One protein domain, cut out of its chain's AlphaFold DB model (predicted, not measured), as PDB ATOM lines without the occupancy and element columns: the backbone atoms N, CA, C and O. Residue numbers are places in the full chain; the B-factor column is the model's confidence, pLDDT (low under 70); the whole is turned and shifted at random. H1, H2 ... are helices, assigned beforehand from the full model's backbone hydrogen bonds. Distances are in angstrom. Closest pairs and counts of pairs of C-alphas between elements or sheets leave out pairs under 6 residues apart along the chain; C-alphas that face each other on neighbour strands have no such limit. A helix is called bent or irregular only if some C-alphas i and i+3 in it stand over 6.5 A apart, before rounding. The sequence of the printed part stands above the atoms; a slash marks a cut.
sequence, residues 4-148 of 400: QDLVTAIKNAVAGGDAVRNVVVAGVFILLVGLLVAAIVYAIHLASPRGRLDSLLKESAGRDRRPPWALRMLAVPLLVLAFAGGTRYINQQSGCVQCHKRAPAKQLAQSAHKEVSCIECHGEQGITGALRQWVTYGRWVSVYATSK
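What this domain is: This is residues 4 to 148 of the 400 residues of an uncharacterized protein of Actinobacteria bacterium (UniProt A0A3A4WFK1). Two long helices, H2 and H4, cross at a shallow tilt and run opposite ways in the middle of an elongated, loosely built model; H3 and the link after it make the turn between them at one end, and the short helices H5, H6 and H7 with their loops form a loose head at the other. H1 makes a corner with the first part of H2, and its residues 4 to 9 stick out; H8 passes crosswise near the last part of H4, and its residues 138 to 143 stand free. The printed part has 145 residues, with eight named helices in the order H1 to H8 and no named strand, and its class is all helix. The whole is loose, with a radius of gyration of the C-alphas of 20.7 A, and spans 67 by 40 by 31 A.

Where its parts are: H1 holds residues 4 to 15, starting at C-alpha 4 at (-20.667, -30.955, -27.814), and is 16.2 A long from first to last C-alpha. A tight link of 2 residues leads to H2, residues 18 to 47, the longest helix, at 42.9 A; its C-alpha 47 is at (-56.690, -21.000, -9.316). After a tight link of 1 residue comes H3, residues 49 to 60, 16.6 A long. A short link of 7 residues leads to H4, residues 68 to 90, 33.0 A long. Next come H5, residues 93 to 96, 5.4 A long; H6, residues 103 to 110, 11.0 A long; and H7, residues 118 to 122, 6.1 A long. H8, residues 126 to 147, is 31.3 A long and ends with C-alpha 147 at (-45.040, -56.352, 2.566). No helix is bent or irregular.

How they stand to each other: H2 is the hub, touching H1, H3 and H4. H1 and H2 touch only at the corner by their link, H1 with residues 13 to 15 alone; the closest C-alphas are those of Val 14 and Arg 21, 5.2 A apart. Their lines stand at a steep tilt of 65 degrees, opposite ways. H2 and H4 touch, H2 with residues 29 to 43 alone, and the closest C-alphas are those of Leu 32 and Ala 82, 6.2 A apart. They run opposite ways at a shallow tilt of 33 degrees, only just short of steep. H2 and H3 only just touch, with 3 pairs of C-alphas within 8 A, and only at the corner; the closest are those of His 45 and Gly 51, 5.3 A apart, and the lines are about perpendicular, at 84 degrees. H3 and H4 are only just apart, their closest C-alphas at 8.1 A. H4 and H5 are close but not clearly touching, with the C-alphas of Tyr 89 and Gly 95 closest at 7.2 A. H5 is also close but not clearly touching to H6, where Gln 93 and Ala 105 have the closest C-alphas at 7.1 A, and to H7, where Gln 93 and Cys 118 have them at 6.4 A. H4 and H8 are close but not clearly touching, the closest C-alphas being those of Thr 87 and Ala 130, 7.5 A apart; at 71 degrees they are only just about perpendicular. H2 and H8 are apart. In H1, H2, H3, H6, H7 and H8 every O i to N i+4 pair is within hydrogen-bond range, in H4 18 of 19 are, and H5 is too short for such a pair.

The domain as a whole: The two C-alphas farthest apart are those of Ala 61 and Gln 110, at 67.1 A. The printed part has no cut and no long link. The mean pLDDT of the printed part is 72.1, and 55 residues are under 70, among them residues 4 to 36 and 58 to 73.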
ATOM      1  N   GLN A   4     -21.163 -29.669 -27.321       56.97
ATOM      2  CA  GLN A   4     -20.667 -30.955 -27.814       56.97
ATOM      3  C   GLN A   4     -19.976 -31.779 -26.719       56.97
ATOM      4  O   GLN A   4     -20.173 -32.996 -26.677       56.97
ATOM      5  N   ASP A   5     -19.262 -31.140 -25.790       51.16
ATOM      6  CA  ASP A   5     -18.643 -31.825 -24.645       51.16
ATOM      7  C   ASP A   5     -19.710 -32.376 -23.697       51.16
ATOM      8  O   ASP A   5     -19.611 -33.511 -23.235       51.16
ATOM      9  N   LEU A   6     -20.782 -31.608 -23.465       47.94
ATOM     10  CA  LEU A   6     -21.912 -32.040 -22.644       47.94
ATOM     11  C   LEU A   6     -22.660 -33.217 -23.293       47.94
ATOM     12  O   LEU A   6     -22.972 -34.199 -22.626       47.94
ATOM     13  N   VAL A   7     -22.909 -33.155 -24.604       57.94
ATOM     14  CA  VAL A   7     -23.566 -34.242 -25.350       57.94
ATOM     15  C   VAL A   7     -22.705 -35.506 -25.362       57.94
ATOM     16  O   VAL A   7     -23.234 -36.609 -25.222       57.94
ATOM     17  N   THR A   8     -21.386 -35.368 -25.488       58.53
ATOM     18  CA  THR A   8     -20.448 -36.501 -25.481       58.53
ATOM     19  C   THR A   8     -20.328 -37.111 -24.085       58.53
ATOM     20  O   THR A   8     -20.384 -38.331 -23.944       58.53
ATOM     21  N   ALA A   9     -20.282 -36.284 -23.037       53.03
ATOM     22  CA  ALA A   9     -20.311 -36.737 -21.650       53.03
ATOM     23  C   ALA A   9     -21.616 -37.481 -21.312       53.03
ATOM     24  O   ALA A   9     -21.574 -38.533 -20.679       53.03
ATOM     25  N   ILE A  10     -22.766 -36.997 -21.798       52.09
ATOM     26  CA  ILE A  10     -24.061 -37.676 -21.636       52.09
ATOM     27  C   ILE A  10     -24.083 -39.002 -22.405       52.09
ATOM     28  O   ILE A  10     -24.504 -40.013 -21.849       52.09
ATOM     29  N   LYS A  11     -23.592 -39.041 -23.651       57.00
ATOM     30  CA  LYS A  11     -23.486 -40.289 -24.428       57.00
ATOM     31  C   LYS A  11     -22.619 -41.330 -23.717       57.00
ATOM     32  O   LYS A  11     -23.023 -42.485 -23.621       57.00
ATOM     33  N   ASN A  12     -21.483 -40.914 -23.160       56.75
ATOM     34  CA  ASN A  12     -20.560 -41.798 -22.449       56.75
ATOM     35  C   ASN A  12     -21.122 -42.263 -21.094       56.75
ATOM     36  O   ASN A  12     -20.969 -43.428 -20.736       56.75
ATOM     37  N   ALA A  13     -21.845 -41.399 -20.374       47.62
ATOM     38  CA  ALA A  13     -22.529 -41.756 -19.128       47.62
ATOM     39  C   ALA A  13     -23.719 -42.709 -19.348       47.62
ATOM     40  O   ALA A  13     -23.998 -43.556 -18.505       47.62
ATOM     41  N   VAL A  14     -24.406 -42.604 -20.491       49.06
ATOM     42  CA  VAL A  14     -25.480 -43.529 -20.895       49.06
ATOM     43  C   VAL A  14     -24.921 -44.871 -21.390       49.06
ATOM     44  O   VAL A  14     -25.601 -45.892 -21.270       49.06
ATOM     45  N   ALA A  15     -23.691 -44.888 -21.911       50.47
ATOM     46  CA  ALA A  15     -23.006 -46.091 -22.385       50.47
ATOM     47  C   ALA A  15     -22.345 -46.920 -21.263       50.47
ATOM     48  O   ALA A  15     -22.132 -48.120 -21.434       50.47
ATOM     49  N   GLY A  16     -22.022 -46.317 -20.117       44.00
ATOM     50  CA  GLY A  16     -21.379 -47.009 -19.001       44.00
ATOM     51  C   GLY A  16     -22.376 -47.737 -18.100       44.00
ATOM     52  O   GLY A  16     -23.026 -47.084 -17.303       44.00
ATOM     53  N   GLY A  17     -22.439 -49.073 -18.189       53.06
ATOM     54  CA  GLY A  17     -23.040 -49.992 -17.206       53.06
ATOM     55  C   GLY A  17     -24.524 -49.783 -16.841       53.06
ATOM     56  O   GLY A  17     -25.001 -48.677 -16.603       53.06
ATOM     57  N   ASP A  18     -25.276 -50.875 -16.677       55.16
ATOM     58  CA  ASP A  18     -26.707 -50.801 -16.335       55.16
ATOM     59  C   ASP A  18     -26.993 -49.952 -15.074       55.16
ATOM     60  O   ASP A  18     -28.024 -49.289 -15.003       55.16
ATOM     61  N   ALA A  19     -26.070 -49.894 -14.106       47.81
ATOM     62  CA  ALA A  19     -26.244 -49.145 -12.859       47.81
ATOM     63  C   ALA A  19     -26.225 -47.613 -13.031       47.81
ATOM     64  O   ALA A  19     -27.118 -46.940 -12.516       47.81
ATOM     65  N   VAL A  20     -25.258 -47.046 -13.766       53.25
ATOM     66  CA  VAL A  20     -25.147 -45.581 -13.940       53.25
ATOM     67  C   VAL A  20     -26.283 -45.075 -14.824       53.25
ATOM     68  O   VAL A  20     -26.936 -44.089 -14.479       53.25
ATOM     69  N   ARG A  21     -26.614 -45.814 -15.891       58.81
ATOM     70  CA  ARG A  21     -27.792 -45.535 -16.722       58.81
ATOM     71  C   ARG A  21     -29.079 -45.514 -15.890       58.81
ATOM     72  O   ARG A  21     -29.873 -44.588 -16.031       58.81
ATOM     73  N   ASN A  22     -29.276 -46.486 -14.999       49.78
ATOM     74  CA  ASN A  22     -30.477 -46.554 -14.161       49.78
ATOM     75  C   ASN A  22     -30.542 -45.415 -13.128       49.78
ATOM     76  O   ASN A  22     -31.623 -44.879 -12.898       49.78
ATOM     77  N   VAL A  23     -29.407 -45.006 -12.545       63.16
ATOM     78  CA  VAL A  23     -29.341 -43.861 -11.614       63.16
ATOM     79  C   VAL A  23     -29.648 -42.548 -12.332       63.16
ATOM     80  O   VAL A  23     -30.438 -41.752 -11.830       63.16
ATOM     81  N   VAL A  24     -29.092 -42.336 -13.528       65.06
ATOM     82  CA  VAL A  24     -29.375 -41.142 -14.340       65.06
ATOM     83  C   VAL A  24     -30.849 -41.098 -14.738       65.06
ATOM     84  O   VAL A  24     -31.497 -40.067 -14.569       65.06
ATOM     85  N   VAL A  25     -31.418 -42.217 -15.198       57.53
ATOM     86  CA  VAL A  25     -32.843 -42.289 -15.555       57.53
ATOM     87  C   VAL A  25     -33.739 -42.056 -14.334       57.53
ATOM     88  O   VAL A  25     -34.706 -41.301 -14.434       57.53
ATOM     89  N   ALA A  26     -33.412 -42.636 -13.176       54.31
ATOM     90  CA  ALA A  26     -34.147 -42.401 -11.934       54.31
ATOM     91  C   ALA A  26     -34.062 -40.932 -11.485       54.31
ATOM     92  O   ALA A  26     -35.078 -40.351 -11.112       54.31
ATOM     93  N   GLY A  27     -32.884 -40.308 -11.582       64.12
ATOM     94  CA  GLY A  27     -32.685 -38.892 -11.264       64.12
ATOM     95  C   GLY A  27     -33.489 -37.966 -12.178       64.12
ATOM     96  O   GLY A  27     -34.179 -37.071 -11.695       64.12
ATOM     97  N   VAL A  28     -33.480 -38.227 -13.490       65.44
ATOM     98  CA  VAL A  28     -34.302 -37.490 -14.465       65.44
ATOM     99  C   VAL A  28     -35.792 -37.687 -14.180       65.44
ATOM    100  O   VAL A  28     -36.554 -36.725 -14.213       65.44
ATOM    101  N   PHE A  29     -36.222 -38.905 -13.845       58.94
ATOM    102  CA  PHE A  29     -37.614 -39.180 -13.498       58.94
ATOM    103  C   PHE A  29     -38.055 -38.433 -12.230       58.94
ATOM    104  O   PHE A  29     -39.099 -37.784 -12.239       58.94
ATOM    105  N   ILE A  30     -37.245 -38.455 -11.166       64.00
ATOM    106  CA  ILE A  30     -37.515 -37.721  -9.919       64.00
ATOM    107  C   ILE A  30     -37.582 -36.213 -10.181       64.00
ATOM    108  O   ILE A  30     -38.498 -35.558  -9.691       64.00
ATOM    109  N   LEU A  31     -36.668 -35.666 -10.990       68.75
ATOM    110  CA  LEU A  31     -36.688 -34.257 -11.388       68.75
ATOM    111  C   LEU A  31     -37.992 -33.906 -12.117       68.75
ATOM    112  O   LEU A  31     -38.639 -32.915 -11.786       68.75
ATOM    113  N   LEU A  32     -38.410 -34.731 -13.080       61.75
ATOM    114  CA  LEU A  32     -39.640 -34.518 -13.845       61.75
ATOM    115  C   LEU A  32     -40.894 -34.611 -12.963       61.75
ATOM    116  O   LEU A  32     -41.808 -33.804 -13.118       61.75
ATOM    117  N   VAL A  33     -40.924 -35.537 -12.000       61.72
ATOM    118  CA  VAL A  33     -42.001 -35.634 -10.998       61.72
ATOM    119  C   VAL A  33     -41.978 -34.437 -10.038       61.72
ATOM    120  O   VAL A  33     -43.030 -33.901  -9.705       61.72
ATOM    121  N   GLY A  34     -40.804 -33.958  -9.628       68.50
ATOM    122  CA  GLY A  34     -40.675 -32.747  -8.813       68.50
ATOM    123  C   GLY A  34     -41.198 -31.505  -9.540       68.50
ATOM    124  O   GLY A  34     -41.989 -30.743  -8.985       68.50
ATOM    125  N   LEU A  35     -40.833 -31.346 -10.815       67.00
ATOM    126  CA  LEU A  35     -41.339 -30.282 -11.685       67.00
ATOM    127  C   LEU A  35     -42.855 -30.394 -11.907       67.00
ATOM    128  O   LEU A  35     -43.539 -29.372 -11.934       67.00
ATOM    129  N   LEU A  36     -43.397 -31.615 -11.998       64.69
ATOM    130  CA  LEU A  36     -44.839 -31.866 -12.063       64.69
ATOM    131  C   LEU A  36     -45.566 -31.367 -10.817       64.69
ATOM    132  O   LEU A  36     -46.554 -30.641 -10.924       64.69
ATOM    133  N   VAL A  37     -45.087 -31.764  -9.638       70.25
ATOM    134  CA  VAL A  37     -45.687 -31.375  -8.358       70.25
ATOM    135  C   VAL A  37     -45.629 -29.859  -8.199       70.25
ATOM    136  O   VAL A  37     -46.644 -29.246  -7.878       70.25
ATOM    137  N   ALA A  38     -44.490 -29.237  -8.513       70.75
ATOM    138  CA  ALA A  38     -44.350 -27.784  -8.501       70.75
ATOM    139  C   ALA A  38     -45.333 -27.100  -9.470       70.75
ATOM    140  O   ALA A  38     -45.980 -26.123  -9.096       70.75
ATOM    141  N   ALA A  39     -45.509 -27.636 -10.683       66.00
ATOM    142  CA  ALA A  39     -46.462 -27.112 -11.659       66.00
ATOM    143  C   ALA A  39     -47.925 -27.257 -11.200       66.00
ATOM    144  O   ALA A  39     -48.708 -26.326 -11.387       66.00
ATOM    145  N   ILE A  40     -48.295 -28.379 -10.569       68.56
ATOM    146  CA  ILE A  40     -49.629 -28.585  -9.981       68.56
ATOM    147  C   ILE A  40     -49.868 -27.597  -8.839       68.56
ATOM    148  O   ILE A  40     -50.889 -26.912  -8.834       68.56
ATOM    149  N   VAL A  41     -48.931 -27.487  -7.893       75.75
ATOM    150  CA  VAL A  41     -49.033 -26.557  -6.756       75.75
ATOM    151  C   VAL A  41     -49.161 -25.120  -7.256       75.75
ATOM    152  O   VAL A  41     -50.019 -24.374  -6.785       75.75
ATOM    153  N   TYR A  42     -48.379 -24.744  -8.268       71.38
ATOM    154  CA  TYR A  42     -48.463 -23.432  -8.900       71.38
ATOM    155  C   TYR A  42     -49.801 -23.209  -9.627       71.38
ATOM    156  O   TYR A  42     -50.394 -22.133  -9.530       71.38
ATOM    157  N   ALA A  43     -50.333 -24.224 -10.316       67.44
ATOM    158  CA  ALA A  43     -51.645 -24.155 -10.958       67.44
ATOM    159  C   ALA A  43     -52.785 -23.995  -9.938       67.44
ATOM    160  O   ALA A  43     -53.658 -23.151 -10.146       67.44
ATOM    161  N   ILE A  44     -52.743 -24.739  -8.827       76.25
ATOM    162  CA  ILE A  44     -53.688 -24.627  -7.704       76.25
ATOM    163  C   ILE A  44     -53.594 -23.238  -7.067       76.25
ATOM    164  O   ILE A  44     -54.616 -22.591  -6.843       76.25
ATOM    165  N   HIS A  45     -52.376 -22.747  -6.823       78.00
ATOM    166  CA  HIS A  45     -52.152 -21.413  -6.275       78.00
ATOM    167  C   HIS A  45     -52.782 -20.336  -7.165       78.00
ATOM    168  O   HIS A  45     -53.561 -19.526  -6.674       78.00
ATOM    169  N   LEU A  46     -52.548 -20.377  -8.478       68.94
ATOM    170  CA  LEU A  46     -53.158 -19.445  -9.431       68.94
ATOM    171  C   LEU A  46     -54.686 -19.598  -9.562       68.94
ATOM    172  O   LEU A  46     -55.369 -18.634  -9.891       68.94
ATOM    173  N   ALA A  47     -55.241 -20.793  -9.338       71.50
ATOM    174  CA  ALA A  47     -56.690 -21.000  -9.316       71.50
ATOM    175  C   ALA A  47     -57.341 -20.445  -8.035       71.50
ATOM    176  O   ALA A  47     -58.535 -20.119  -8.053       71.50
ATOM    177  N   SER A  48     -56.567 -20.308  -6.952       79.12
ATOM    178  CA  SER A  48     -57.017 -19.742  -5.681       79.12
ATOM    179  C   SER A  48     -57.319 -18.235  -5.786       79.12
ATOM    180  O   SER A  48     -56.735 -17.546  -6.628       79.12
ATOM    181  N   PRO A  49     -58.185 -17.684  -4.912       78.19
ATOM    182  CA  PRO A  49     -58.499 -16.253  -4.900       78.19
ATOM    183  C   PRO A  49     -57.256 -15.365  -4.743       78.19
ATOM    184  O   PRO A  49     -57.150 -14.333  -5.399       78.19
ATOM    185  N   ARG A  50     -56.285 -15.800  -3.924       77.12
ATOM    186  CA  ARG A  50     -55.021 -15.081  -3.698       77.12
ATOM    187  C   ARG A  50     -54.131 -15.070  -4.938       77.12
ATOM    188  O   ARG A  50     -53.635 -14.015  -5.304       77.12
ATOM    189  N   GLY A  51     -53.978 -16.205  -5.622       75.75
ATOM    190  CA  GLY A  51     -53.161 -16.263  -6.838       75.75
ATOM    191  C   GLY A  51     -53.772 -15.505  -8.019       75.75
ATOM    192  O   GLY A  51     -53.031 -14.940  -8.817       75.75
ATOM    193  N   ARG A  52     -55.110 -15.436  -8.102       72.88
ATOM    194  CA  ARG A  52     -55.821 -14.571  -9.062       72.88
ATOM    195  C   ARG A  52     -55.604 -13.085  -8.774       72.88
ATOM    196  O   ARG A  52     -55.392 -12.312  -9.704       72.88
ATOM    197  N   LEU A  53     -55.635 -12.689  -7.503       76.75
ATOM    198  CA  LEU A  53     -55.345 -11.313  -7.099       76.75
ATOM    199  C   LEU A  53     -53.887 -10.940  -7.409       76.75
ATOM    200  O   LEU A  53     -53.645  -9.915  -8.037       76.75
ATOM    201  N   ASP A  54     -52.930 -11.807  -7.066       74.00
ATOM    202  CA  ASP A  54     -51.507 -11.605  -7.368       74.00
ATOM    203  C   ASP A  54     -51.234 -11.499  -8.875       74.00
ATOM    204  O   ASP A  54     -50.396 -10.698  -9.293       74.00
ATOM    205  N   SER A  55     -51.930 -12.282  -9.713       67.06
ATOM    206  CA  SER A  55     -51.777 -12.176 -11.168       67.06
ATOM    207  C   SER A  55     -52.317 -10.855 -11.707       67.06
ATOM    208  O   SER A  55     -51.639 -10.225 -12.513       67.06
ATOM    209  N   LEU A  56     -53.480 -10.405 -11.218       69.38
ATOM    210  CA  LEU A  56     -54.087  -9.131 -11.619       69.38
ATOM    211  C   LEU A  56     -53.235  -7.930 -11.179       69.38
ATOM    212  O   LEU A  56     -53.063  -6.982 -11.941       69.38
ATOM    213  N   LEU A  57     -52.656  -7.988  -9.975       72.62
ATOM    214  CA  LEU A  57     -51.748  -6.959  -9.456       72.62
ATOM    215  C   LEU A  57     -50.419  -6.907 -10.225       72.62
ATOM    216  O   LEU A  57     -49.841  -5.837 -10.397       72.62
ATOM    217  N   LYS A  58     -49.919  -8.049 -10.713       67.06
ATOM    218  CA  LYS A  58     -48.718  -8.094 -11.563       67.06
ATOM    219  C   LYS A  58     -48.978  -7.592 -12.983       67.06
ATOM    220  O   LYS A  58     -48.101  -6.936 -13.547       67.06
ATOM    221  N   GLU A  59     -50.161  -7.867 -13.534       64.44
ATOM    222  CA  GLU A  59     -50.614  -7.335 -14.826       64.44
ATOM    223  C   GLU A  59     -50.781  -5.811 -14.775       64.44
ATOM    224  O   GLU A  59     -50.274  -5.116 -15.654       64.44
ATOM    225  N   SER A  60     -51.398  -5.275 -13.713       62.56
ATOM    226  CA  SER A  60     -51.564  -3.825 -13.538       62.56
ATOM    227  C   SER A  60     -50.244  -3.091 -13.280       62.56
ATOM    228  O   SER A  60     -50.091  -1.940 -13.684       62.56
ATOM    229  N   ALA A  61     -49.261  -3.757 -12.665       67.62
ATOM    230  CA  ALA A  61     -47.935  -3.197 -12.410       67.62
ATOM    231  C   ALA A  61     -47.000  -3.200 -13.638       67.62
ATOM    232  O   ALA A  61     -45.866  -2.732 -13.529       67.62
ATOM    233  N   GLY A  62     -47.416  -3.763 -14.784       60.00
ATOM    234  CA  GLY A  62     -46.624  -3.799 -16.026       60.00
ATOM    235  C   GLY A  62     -45.257  -4.492 -15.908       60.00
ATOM    236  O   GLY A  62     -44.395  -4.320 -16.771       60.00
ATOM    237  N   ARG A  63     -45.025  -5.246 -14.823       59.88
ATOM    238  CA  ARG A  63     -43.682  -5.658 -14.380       59.88
ATOM    239  C   ARG A  63     -43.238  -7.015 -14.923       59.88
ATOM    240  O   ARG A  63     -42.058  -7.333 -14.832       59.88
ATOM    241  N   ASP A  64     -44.140  -7.796 -15.517       54.97
ATOM    242  CA  ASP A  64     -43.814  -9.130 -16.023       54.97
ATOM    243  C   ASP A  64     -44.421  -9.365 -17.415       54.97
ATOM    244  O   ASP A  64     -45.627  -9.527 -17.579       54.97
ATOM    245  N   ARG A  65     -43.572  -9.374 -18.453       56.38
ATOM    246  CA  ARG A  65     -43.973  -9.642 -19.853       56.38
ATOM    247  C   ARG A  65     -44.200 -11.129 -20.144       56.38
ATOM    248  O   ARG A  65     -44.518 -11.484 -21.276       56.38
ATOM    249  N   ARG A  66     -43.977 -12.018 -19.170       56.84
ATOM    250  CA  ARG A  66     -44.135 -13.464 -19.344       56.84
ATOM    251  C   ARG A  66     -45.446 -13.896 -18.711       56.84
ATOM    252  O   ARG A  66     -45.517 -14.039 -17.492       56.84
ATOM    253  N   PRO A  67     -46.491 -14.106 -19.512       57.22
ATOM    254  CA  PRO A  67     -47.775 -14.443 -18.948       57.22
ATOM    255  C   PRO A  67     -47.710 -15.832 -18.287       57.22
ATOM    256  O   PRO A  67     -47.035 -16.728 -18.800       57.22
ATOM    257  N   PRO A  68     -48.412 -16.061 -17.165       58.41
ATOM    258  CA  PRO A  68     -48.354 -17.317 -16.406       58.41
ATOM    259  C   PRO A  68     -48.799 -18.544 -17.221       58.41
ATOM    260  O   PRO A  68     -48.472 -19.682 -16.871       58.41
ATOM    261  N   TRP A  69     -49.498 -18.338 -18.344       54.22
ATOM    262  CA  TRP A  69     -49.774 -19.398 -19.309       54.22
ATOM    263  C   TRP A  69     -48.513 -19.916 -20.007       54.22
ATOM    264  O   TRP A  69     -48.477 -21.095 -20.320       54.22
ATOM    265  N   ALA A  70     -47.455 -19.119 -20.180       60.56
ATOM    266  CA  ALA A  70     -46.208 -19.565 -20.803       60.56
ATOM    267  C   ALA A  70     -45.523 -20.681 -19.988       60.56
ATOM    268  O   ALA A  70     -45.039 -21.657 -20.557       60.56
ATOM    269  N   LEU A  71     -45.561 -20.598 -18.651       60.31
ATOM    270  CA  LEU A  71     -45.057 -21.662 -17.772       60.31
ATOM    271  C   LEU A  71     -45.962 -22.907 -17.797       60.31
ATOM    272  O   LEU A  71     -45.470 -24.034 -17.806       60.31
ATOM    273  N   ARG A  72     -47.290 -22.720 -17.858       58.72
ATOM    274  CA  ARG A  72     -48.271 -23.818 -17.981       58.72
ATOM    275  C   ARG A  72     -48.162 -24.543 -19.328       58.72
ATOM    276  O   ARG A  72     -48.248 -25.767 -19.365       58.72
ATOM    277  N   MET A  73     -47.904 -23.796 -20.403       65.50
ATOM    278  CA  MET A  73     -47.669 -24.310 -21.754       65.50
ATOM    279  C   MET A  73     -46.368 -25.111 -21.856       65.50
ATOM    280  O   MET A  73     -46.282 -25.976 -22.715       65.50
ATOM    281  N   LEU A  74     -45.381 -24.867 -20.985       70.31
ATOM    282  CA  LEU A  74     -44.153 -25.668 -20.886       70.31
ATOM    283  C   LEU A  74     -44.308 -26.882 -19.959       70.31
ATOM    284  O   LEU A  74     -43.755 -27.944 -20.239       70.31
ATOM    285  N   ALA A  75     -45.083 -26.761 -18.879       71.56
ATOM    286  CA  ALA A  75     -45.291 -27.851 -17.931       71.56
ATOM    287  C   ALA A  75     -46.015 -29.047 -18.570       71.56
ATOM    288  O   ALA A  75     -45.545 -30.172 -18.462       71.56
ATOM    289  N   VAL A  76     -47.119 -28.824 -19.288       74.38
ATOM    290  CA  VAL A  76     -47.890 -29.909 -19.929       74.38
ATOM    291  C   VAL A  76     -47.044 -30.776 -20.880       74.38
ATOM    292  O   VAL A  76     -47.040 -31.995 -20.703       74.38
ATOM    293  N   PRO A  77     -46.286 -30.227 -21.849       77.69
ATOM    294  CA  PRO A  77     -45.445 -31.043 -22.719       77.69
ATOM    295  C   PRO A  77     -44.312 -31.733 -21.957       77.69
ATOM    296  O   PRO A  77     -44.016 -32.883 -22.267       77.69
ATOM    297  N   LEU A  78     -43.729 -31.112 -20.922       79.75
ATOM    298  CA  LEU A  78     -42.751 -31.789 -20.060       79.75
ATOM    299  C   LEU A  78     -43.352 -33.010 -19.355       79.75
ATOM    300  O   LEU A  78     -42.686 -34.035 -19.242       79.75
ATOM    301  N   LEU A  79     -44.618 -32.946 -18.941       75.50
ATOM    302  CA  LEU A  79     -45.329 -34.070 -18.329       75.50
ATOM    303  C   LEU A  79     -45.662 -35.171 -19.311       75.50
ATOM    304  O   LEU A  79     -45.503 -36.345 -18.989       75.50
ATOM    305  N   VAL A  80     -46.092 -34.801 -20.513       80.12
ATOM    306  CA  VAL A  80     -46.324 -35.765 -21.589       80.12
ATOM    307  C   VAL A  80     -45.013 -36.463 -21.952       80.12
ATOM    308  O   VAL A  80     -44.991 -37.685 -22.072       80.12
ATOM    309  N   LEU A  81     -43.905 -35.721 -22.048       81.38
ATOM    310  CA  LEU A  81     -42.574 -36.275 -22.297       81.38
ATOM    311  C   LEU A  81     -42.094 -37.161 -21.141       81.38
ATOM    312  O   LEU A  81     -41.568 -38.242 -21.394       81.38
ATOM    313  N   ALA A  82     -42.317 -36.757 -19.888       79.25
ATOM    314  CA  ALA A  82     -41.985 -37.554 -18.708       79.25
ATOM    315  C   ALA A  82     -42.787 -38.856 -18.650       79.25
ATOM    316  O   ALA A  82     -42.223 -39.927 -18.435       79.25
ATOM    317  N   PHE A  83     -44.094 -38.780 -18.899       80.19
ATOM    318  CA  PHE A  83     -44.979 -39.936 -18.952       80.19
ATOM    319  C   PHE A  83     -44.592 -40.877 -20.097       80.19
ATOM    320  O   PHE A  83     -44.451 -42.082 -19.885       80.19
ATOM    321  N   ALA A  84     -44.356 -40.346 -21.299       79.56
ATOM    322  CA  ALA A  84     -43.931 -41.128 -22.457       79.56
ATOM    323  C   ALA A  84     -42.547 -41.766 -22.243       79.56
ATOM    324  O   ALA A  84     -42.359 -42.945 -22.541       79.56
ATOM    325  N   GLY A  85     -41.595 -41.014 -21.684       81.06
ATOM    326  CA  GLY A  85     -40.250 -41.484 -21.357       81.06
ATOM    327  C   GLY A  85     -40.252 -42.562 -20.274       81.06
ATOM    328  O   GLY A  85     -39.664 -43.625 -20.468       81.06
ATOM    329  N   GLY A  86     -40.981 -42.342 -19.177       77.62
ATOM    330  CA  GLY A  86     -41.138 -43.323 -18.104       77.62
ATOM    331  C   GLY A  86     -41.845 -44.593 -18.581       77.62
ATOM    332  O   GLY A  86     -41.402 -45.694 -18.268       77.62
ATOM    333  N   THR A  87     -42.877 -44.453 -19.419       77.88
ATOM    334  CA  THR A  87     -43.558 -45.596 -20.047       77.88
ATOM    335  C   THR A  87     -42.579 -46.389 -20.906       77.88
ATOM    336  O   THR A  87     -42.471 -47.600 -20.748       77.88
ATOM    337  N   ARG A  88     -41.800 -45.719 -21.767       79.25
ATOM    338  CA  ARG A  88     -40.764 -46.379 -22.574       79.25
ATOM    339  C   ARG A  88     -39.735 -47.110 -21.722       79.25
ATOM    340  O   ARG A  88     -39.367 -48.220 -22.079       79.25
ATOM    341  N   TYR A  89     -39.289 -46.517 -20.617       77.44
ATOM    342  CA  TYR A  89     -38.313 -47.132 -19.720       77.44
ATOM    343  C   TYR A  89     -38.869 -48.374 -19.009       77.44
ATOM    344  O   TYR A  89     -38.267 -49.441 -19.079       77.44
ATOM    345  N   ILE A  90     -40.045 -48.265 -18.382       73.94
ATOM    346  CA  ILE A  90     -40.694 -49.375 -17.659       73.94
ATOM    347  C   ILE A  90     -41.027 -50.539 -18.602       73.94
ATOM    348  O   ILE A  90     -40.990 -51.700 -18.196       73.94
ATOM    349  N   ASN A  91     -41.325 -50.231 -19.864       77.00
ATOM    350  CA  ASN A  91     -41.674 -51.217 -20.880       77.00
ATOM    351  C   ASN A  91     -40.464 -51.971 -21.458       77.00
ATOM    352  O   ASN A  91     -40.658 -52.919 -22.219       77.00
ATOM    353  N   GLN A  92     -39.229 -51.594 -21.111       78.00
ATOM    354  CA  GLN A  92     -38.049 -52.363 -21.507       78.00
ATOM    355  C   GLN A  92     -38.039 -53.734 -20.823       78.00
ATOM    356  O   GLN A  92     -38.424 -53.878 -19.662       78.00
ATOM    357  N   GLN A  93     -37.524 -54.746 -21.527       77.38
ATOM    358  CA  GLN A  93     -37.423 -56.115 -21.008       77.38
ATOM    359  C   GLN A  93     -36.663 -56.172 -19.664       77.38
ATOM    360  O   GLN A  93     -37.059 -56.912 -18.762       77.38
ATOM    361  N   SER A  94     -35.629 -55.336 -19.502       76.75
ATOM    362  CA  SER A  94     -34.831 -55.183 -18.273       76.75
ATOM    363  C   SER A  94     -35.649 -54.707 -17.067       76.75
ATOM    364  O   SER A  94     -35.368 -55.109 -15.939       76.75
ATOM    365  N   GLY A  95     -36.684 -53.890 -17.281       76.69
ATOM    366  CA  GLY A  95     -37.596 -53.439 -16.231       76.69
ATOM    367  C   GLY A  95     -38.446 -54.584 -15.682       76.69
ATOM    368  O   GLY A  95     -38.592 -54.738 -14.472       76.69
ATOM    369  N   CYS A  96     -38.962 -55.444 -16.563       78.44
ATOM    370  CA  CYS A  96     -39.844 -56.542 -16.169       78.44
ATOM    371  C   CYS A  96     -39.107 -57.642 -15.387       78.44
ATOM    372  O   CYS A  96     -39.630 -58.153 -14.395       78.44
ATOM    373  N   VAL A  97     -37.889 -58.007 -15.810       80.31
ATOM    374  CA  VAL A  97     -37.110 -59.115 -15.214       80.31
ATOM    375  C   VAL A  97     -36.478 -58.787 -13.858       80.31
ATOM    376  O   VAL A  97     -35.854 -59.655 -13.250       80.31
ATOM    377  N   GLN A  98     -36.634 -57.553 -13.372       77.44
ATOM    378  CA  GLN A  98     -36.296 -57.204 -11.990       77.44
ATOM    379  C   GLN A  98     -37.244 -57.874 -10.990       77.44
ATOM    380  O   GLN A  98     -36.828 -58.200  -9.882       77.44
ATOM    381  N   CYS A  99     -38.496 -58.125 -11.391       74.00
ATOM    382  CA  CYS A  99     -39.499 -58.781 -10.550       74.00
ATOM    383  C   CYS A  99     -40.004 -60.108 -11.141       74.00
ATOM    384  O   CYS A  99     -40.356 -61.022 -10.397       74.00
ATOM    385  N   HIS A 100     -40.051 -60.244 -12.468       77.94
ATOM    386  CA  HIS A 100     -40.483 -61.471 -13.137       77.94
ATOM    387  C   HIS A 100     -39.317 -62.423 -13.418       77.94
ATOM    388  O   HIS A 100     -38.172 -62.012 -13.599       77.94
ATOM    389  N   LYS A 101     -39.620 -63.727 -13.496       80.12
ATOM    390  CA  LYS A 101     -38.635 -64.757 -13.852       80.12
ATOM    391  C   LYS A 101     -37.963 -64.421 -15.190       80.12
ATOM    392  O   LYS A 101     -38.622 -63.976 -16.125       80.12
ATOM    393  N   ARG A 102     -36.664 -64.714 -15.298       84.25
ATOM    394  CA  ARG A 102     -35.852 -64.459 -16.504       84.25
ATOM    395  C   ARG A 102     -36.082 -65.462 -17.639       84.25
ATOM    396  O   ARG A 102     -35.784 -65.146 -18.785       84.25
ATOM    397  N   ALA A 103     -36.620 -66.650 -17.344       85.38
ATOM    398  CA  ALA A 103     -36.830 -67.704 -18.342       85.38
ATOM    399  C   ALA A 103     -37.690 -67.254 -19.552       85.38
ATOM    400  O   ALA A 103     -37.210 -67.402 -20.675       85.38
ATOM    401  N   PRO A 104     -38.869 -66.612 -19.375       86.31
ATOM    402  CA  PRO A 104     -39.627 -66.046 -20.496       86.31
ATOM    403  C   PRO A 104     -38.834 -65.052 -21.356       86.31
ATOM    404  O   PRO A 104     -38.956 -65.071 -22.576       86.31
ATOM    405  N   ALA A 105     -38.007 -64.200 -20.737       86.88
ATOM    406  CA  ALA A 105     -37.197 -63.220 -21.462       86.88
ATOM    407  C   ALA A 105     -36.107 -63.897 -22.308       86.88
ATOM    408  O   ALA A 105     -35.893 -63.512 -23.454       86.88
ATOM    409  N   LYS A 106     -35.471 -64.952 -21.779       89.19
ATOM    410  CA  LYS A 106     -34.497 -65.760 -22.529       89.19
ATOM    411  C   LYS A 106     -35.140 -66.429 -23.748       89.19
ATOM    412  O   LYS A 106     -34.573 -66.376 -24.831       89.19
ATOM    413  N   GLN A 107     -36.326 -67.014 -23.583       88.94
ATOM    414  CA  GLN A 107     -37.046 -67.661 -24.686       88.94
ATOM    415  C   GLN A 107     -37.529 -66.652 -25.737       88.94
ATOM    416  O   GLN A 107     -37.391 -66.899 -26.932       88.94
ATOM    417  N   LEU A 108     -38.012 -65.478 -25.315       89.00
ATOM    418  CA  LEU A 108     -38.391 -64.405 -26.237       89.00
ATOM    419  C   LEU A 108     -37.198 -63.958 -27.091       89.00
ATOM    420  O   LEU A 108     -37.348 -63.809 -28.303       89.00
ATOM    421  N   ALA A 109     -36.014 -63.819 -26.487       88.88
ATOM    422  CA  ALA A 109     -34.783 -63.455 -27.188       88.88
ATOM    423  C   ALA A 109     -34.344 -64.489 -28.246       88.88
ATOM    424  O   ALA A 109     -33.637 -64.138 -29.187       88.88
ATOM    425  N   GLN A 110     -34.776 -65.746 -28.108       87.75
ATOM    426  CA  GLN A 110     -34.529 -66.827 -29.071       87.75
ATOM    427  C   GLN A 110     -35.635 -66.951 -30.133       87.75
ATOM    428  O   GLN A 110     -35.482 -67.691 -31.101       87.75
ATOM    429  N   SER A 111     -36.751 -66.243 -29.965       87.75
ATOM    430  CA  SER A 111     -37.884 -66.291 -30.887       87.75
ATOM    431  C   SER A 111     -37.733 -65.304 -32.051       87.75
ATOM    432  O   SER A 111     -36.937 -64.363 -32.010       87.75
ATOM    433  N   ALA A 112     -38.598 -65.443 -33.061       89.19
ATOM    434  CA  ALA A 112     -38.727 -64.463 -34.142       89.19
ATOM    435  C   ALA A 112     -39.141 -63.055 -33.656       89.19
ATOM    436  O   ALA A 112     -38.993 -62.087 -34.393       89.19
ATOM    437  N   HIS A 113     -39.629 -62.926 -32.417       91.69
ATOM    438  CA  HIS A 113     -40.079 -61.670 -31.811       91.69
ATOM    439  C   HIS A 113     -39.066 -61.097 -30.802       91.69
ATOM    440  O   HIS A 113     -39.454 -60.361 -29.900       91.69
ATOM    441  N   LYS A 114     -37.768 -61.411 -30.933       90.69
ATOM    442  CA  LYS A 114     -36.708 -60.961 -30.005       90.69
ATOM    443  C   LYS A 114     -36.653 -59.443 -29.768       90.69
ATOM    444  O   LYS A 114     -36.221 -59.010 -28.704       90.69
ATOM    445  N   GLU A 115     -37.100 -58.654 -30.744       88.06
ATOM    446  CA  GLU A 115     -37.113 -57.183 -30.695       88.06
ATOM    447  C   GLU A 115     -38.408 -56.604 -30.102       88.06
ATOM    448  O   GLU A 115     -38.497 -55.403 -29.868       88.06
ATOM    449  N   VAL A 116     -39.405 -57.449 -29.826       88.50
ATOM    450  CA  VAL A 116     -40.687 -57.041 -29.243       88.50
ATOM    451  C   VAL A 116     -40.575 -57.003 -27.718       88.50
ATOM    452  O   VAL A 116     -39.987 -57.878 -27.074       88.50
ATOM    453  N   SER A 117     -41.152 -55.974 -27.106       86.88
ATOM    454  CA  SER A 117     -41.218 -55.840 -25.652       86.88
ATOM    455  C   SER A 117     -42.339 -56.695 -25.047       86.88
ATOM    456  O   SER A 117     -43.365 -56.967 -25.669       86.88
ATOM    457  N   CYS A 118     -42.199 -57.080 -23.775       85.94
ATOM    458  CA  CYS A 118     -43.189 -57.916 -23.084       85.94
ATOM    459  C   CYS A 118     -44.606 -57.314 -23.133       85.94
ATOM    460  O   CYS A 118     -45.597 -58.033 -23.277       85.94
ATOM    461  N   ILE A 119     -44.707 -55.986 -23.014       83.88
ATOM    462  CA  ILE A 119     -45.979 -55.266 -22.924       83.88
ATOM    463  C   ILE A 119     -46.648 -55.052 -24.287       83.88
ATOM    464  O   ILE A 119     -47.861 -54.872 -24.362       83.88
ATOM    465  N   GLU A 120     -45.898 -55.134 -25.382       86.19
ATOM    466  CA  GLU A 120     -46.483 -55.154 -26.724       86.19
ATOM    467  C   GLU A 120     -47.267 -56.448 -26.981       86.19
ATOM    468  O   GLU A 120     -48.125 -56.481 -27.858       86.19
ATOM    469  N   CYS A 121     -47.073 -57.486 -26.167       87.44
ATOM    470  CA  CYS A 121     -47.907 -58.688 -26.190       87.44
ATOM    471  C   CYS A 121     -48.876 -58.750 -24.997       87.44
ATOM    472  O   CYS A 121     -50.062 -59.021 -25.169       87.44
ATOM    473  N   HIS A 122     -48.396 -58.493 -23.778       87.19
ATOM    474  CA  HIS A 122     -49.176 -58.666 -22.543       87.19
ATOM    475  C   HIS A 122     -49.916 -57.410 -22.064       87.19
ATOM    476  O   HIS A 122     -50.713 -57.485 -21.125       87.19
ATOM    477  N   GLY A 123     -49.641 -56.258 -22.671       81.69
ATOM    478  CA  GLY A 123     -50.202 -54.976 -22.279       81.69
ATOM    479  C   GLY A 123     -51.607 -54.737 -22.796       81.69
ATOM    480  O   GLY A 123     -52.010 -55.198 -23.865       81.69
ATOM    481  N   GLU A 124     -52.346 -53.948 -22.028       78.75
ATOM    482  CA  GLU A 124     -53.616 -53.399 -22.468       78.75
ATOM    483  C   GLU A 124     -53.370 -52.237 -23.438       78.75
ATOM    484  O   GLU A 124     -52.428 -51.462 -23.276       78.75
ATOM    485  N   GLN A 125     -54.187 -52.138 -24.482       72.56
ATOM    486  CA  GLN A 125     -53.941 -51.200 -25.575       72.56
ATOM    487  C   GLN A 125     -54.518 -49.806 -25.295       72.56
ATOM    488  O   GLN A 125     -55.478 -49.652 -24.542       72.56
ATOM    489  N   GLY A 126     -53.956 -48.793 -25.961       74.62
ATOM    490  CA  GLY A 126     -54.425 -47.409 -25.899       74.62
ATOM    491  C   GLY A 126     -53.949 -46.628 -24.668       74.62
ATOM    492  O   GLY A 126     -53.262 -47.147 -23.788       74.62
ATOM    493  N   ILE A 127     -54.326 -45.348 -24.613       72.94
ATOM    494  CA  ILE A 127     -53.922 -44.411 -23.547       72.94
ATOM    495  C   ILE A 127     -54.439 -44.877 -22.178       72.94
ATOM    496  O   ILE A 127     -53.740 -44.786 -21.171       72.94
ATOM    497  N   THR A 128     -55.647 -45.438 -22.142       77.44
ATOM    498  CA  THR A 128     -56.245 -46.015 -20.931       77.44
ATOM    499  C   THR A 128     -55.451 -47.215 -20.414       77.44
ATOM    500  O   THR A 128     -55.291 -47.352 -19.201       77.44
ATOM    501  N   GLY A 129     -54.902 -48.042 -21.311       78.94
ATOM    502  CA  GLY A 129     -54.007 -49.145 -20.968       78.94
ATOM    503  C   GLY A 129     -52.712 -48.658 -20.321       78.94
ATOM    504  O   GLY A 129     -52.356 -49.131 -19.242       78.94
ATOM    505  N   ALA A 130     -52.071 -47.641 -20.907       79.25
ATOM    506  CA  ALA A 130     -50.872 -47.023 -20.337       79.25
ATOM    507  C   ALA A 130     -51.138 -46.448 -18.933       79.25
ATOM    508  O   ALA A 130     -50.392 -46.728 -17.995       79.25
ATOM    509  N   LEU A 131     -52.236 -45.707 -18.749       80.69
ATOM    510  CA  LEU A 131     -52.616 -45.154 -17.443       80.69
ATOM    511  C   LEU A 131     -52.887 -46.250 -16.401       80.69
ATOM    512  O   LEU A 131     -52.364 -46.190 -15.287       80.69
ATOM    513  N   ARG A 132     -53.661 -47.285 -16.756       81.94
ATOM    514  CA  ARG A 132     -53.917 -48.432 -15.865       81.94
ATOM    515  C   ARG A 132     -52.636 -49.157 -15.490       81.94
ATOM    516  O   ARG A 132     -52.505 -49.595 -14.347       81.94
ATOM    517  N   GLN A 133     -51.703 -49.285 -16.426       79.75
ATOM    518  CA  GLN A 133     -50.412 -49.901 -16.168       79.75
ATOM    519  C   GLN A 133     -49.620 -49.093 -15.142       79.75
ATOM    520  O   GLN A 133     -49.167 -49.680 -14.165       79.75
ATOM    521  N   TRP A 134     -49.536 -47.768 -15.282       81.94
ATOM    522  CA  TRP A 134     -48.901 -46.900 -14.282       81.94
ATOM    523  C   TRP A 134     -49.516 -47.052 -12.888       81.94
ATOM    524  O   TRP A 134     -48.789 -47.254 -11.915       81.94
ATOM    525  N   VAL A 135     -50.848 -47.038 -12.788       84.25
ATOM    526  CA  VAL A 135     -51.560 -47.245 -11.514       84.25
ATOM    527  C   VAL A 135     -51.257 -48.628 -10.928       84.25
ATOM    528  O   VAL A 135     -50.993 -48.763  -9.733       84.25
ATOM    529  N   THR A 136     -51.261 -49.663 -11.767       80.38
ATOM    530  CA  THR A 136     -51.001 -51.049 -11.353       80.38
ATOM    531  C   THR A 136     -49.563 -51.227 -10.871       80.38
ATOM    532  O   THR A 136     -49.349 -51.807  -9.808       80.38
ATOM    533  N   TYR A 137     -48.587 -50.683 -11.600       78.62
ATOM    534  CA  TYR A 137     -47.179 -50.688 -11.207       78.62
ATOM    535  C   TYR A 137     -46.965 -49.931  -9.898       78.62
ATOM    536  O   TYR A 137     -46.316 -50.456  -8.998       78.62
ATOM    537  N   GLY A 138     -47.560 -48.742  -9.747       81.50
ATOM    538  CA  GLY A 138     -47.500 -47.976  -8.500       81.50
ATOM    539  C   GLY A 138     -48.048 -48.768  -7.311       81.50
ATOM    540  O   GLY A 138     -47.403 -48.852  -6.264       81.50
ATOM    541  N   ARG A 139     -49.188 -49.447  -7.497       82.75
ATOM    542  CA  ARG A 139     -49.748 -50.362  -6.494       82.75
ATOM    543  C   ARG A 139     -48.795 -51.517  -6.178       82.75
ATOM    544  O   ARG A 139     -48.623 -51.841  -5.008       82.75
ATOM    545  N   TRP A 140     -48.182 -52.148  -7.178       78.00
ATOM    546  CA  TRP A 140     -47.233 -53.247  -6.956       78.00
ATOM    547  C   TRP A 140     -45.989 -52.798  -6.195       78.00
ATOM    548  O   TRP A 140     -45.596 -53.480  -5.254       78.00
ATOM    549  N   VAL A 141     -45.412 -51.646  -6.546       78.31
ATOM    550  CA  VAL A 141     -44.264 -51.064  -5.832       78.31
ATOM    551  C   VAL A 141     -44.630 -50.765  -4.383       78.31
ATOM    552  O   VAL A 141     -43.870 -51.111  -3.485       78.31
ATOM    553  N   SER A 142     -45.811 -50.193  -4.136       80.62
ATOM    554  CA  SER A 142     -46.305 -49.937  -2.779       80.62
ATOM    555  C   SER A 142     -46.468 -51.231  -1.973       80.62
ATOM    556  O   SER A 142     -45.956 -51.330  -0.856       80.62
ATOM    557  N   VAL A 143     -47.101 -52.261  -2.549       79.88
ATOM    558  CA  VAL A 143     -47.252 -53.576  -1.902       79.88
ATOM    559  C   VAL A 143     -45.890 -54.209  -1.629       79.88
ATOM    560  O   VAL A 143     -45.656 -54.697  -0.528       79.88
ATOM    561  N   TYR A 144     -44.965 -54.171  -2.584       76.62
ATOM    562  CA  TYR A 144     -43.622 -54.713  -2.400       76.62
ATOM    563  C   TYR A 144     -42.833 -53.954  -1.319       76.62
ATOM    564  O   TYR A 144     -42.177 -54.574  -0.485       76.62
ATOM    565  N   ALA A 145     -42.930 -52.622  -1.278       81.06
ATOM    566  CA  ALA A 145     -42.264 -51.794  -0.275       81.06
ATOM    567  C   ALA A 145     -42.780 -52.069   1.148       81.06
ATOM    568  O   ALA A 145     -41.988 -52.087   2.087       81.06
ATOM    569  N   THR A 146     -44.086 -52.315   1.289       85.12
ATOM    570  CA  THR A 146     -44.770 -52.507   2.582       85.12
ATOM    571  C   THR A 146     -44.752 -53.949   3.084       85.12
ATOM    572  O   THR A 146     -44.585 -54.174   4.275       85.12
ATOM    573  N   SER A 147     -44.907 -54.933   2.196       80.44
ATOM    574  CA  SER A 147     -45.040 -56.352   2.566       80.44
ATOM    575  C   SER A 147     -43.810 -57.202   2.255       80.44
ATOM    576  O   SER A 147     -43.736 -58.341   2.709       80.44
ATOM    577  N   LYS A 148     -42.871 -56.701   1.436       78.56
ATOM    578  CA  LYS A 148     -41.767 -57.479   0.832       78.56
ATOM    579  C   LYS A 148     -42.228 -58.713   0.038       78.56
ATOM    580  O   LYS A 148     -41.405 -59.536  -0.354       78.56
TER     581      LYS A 148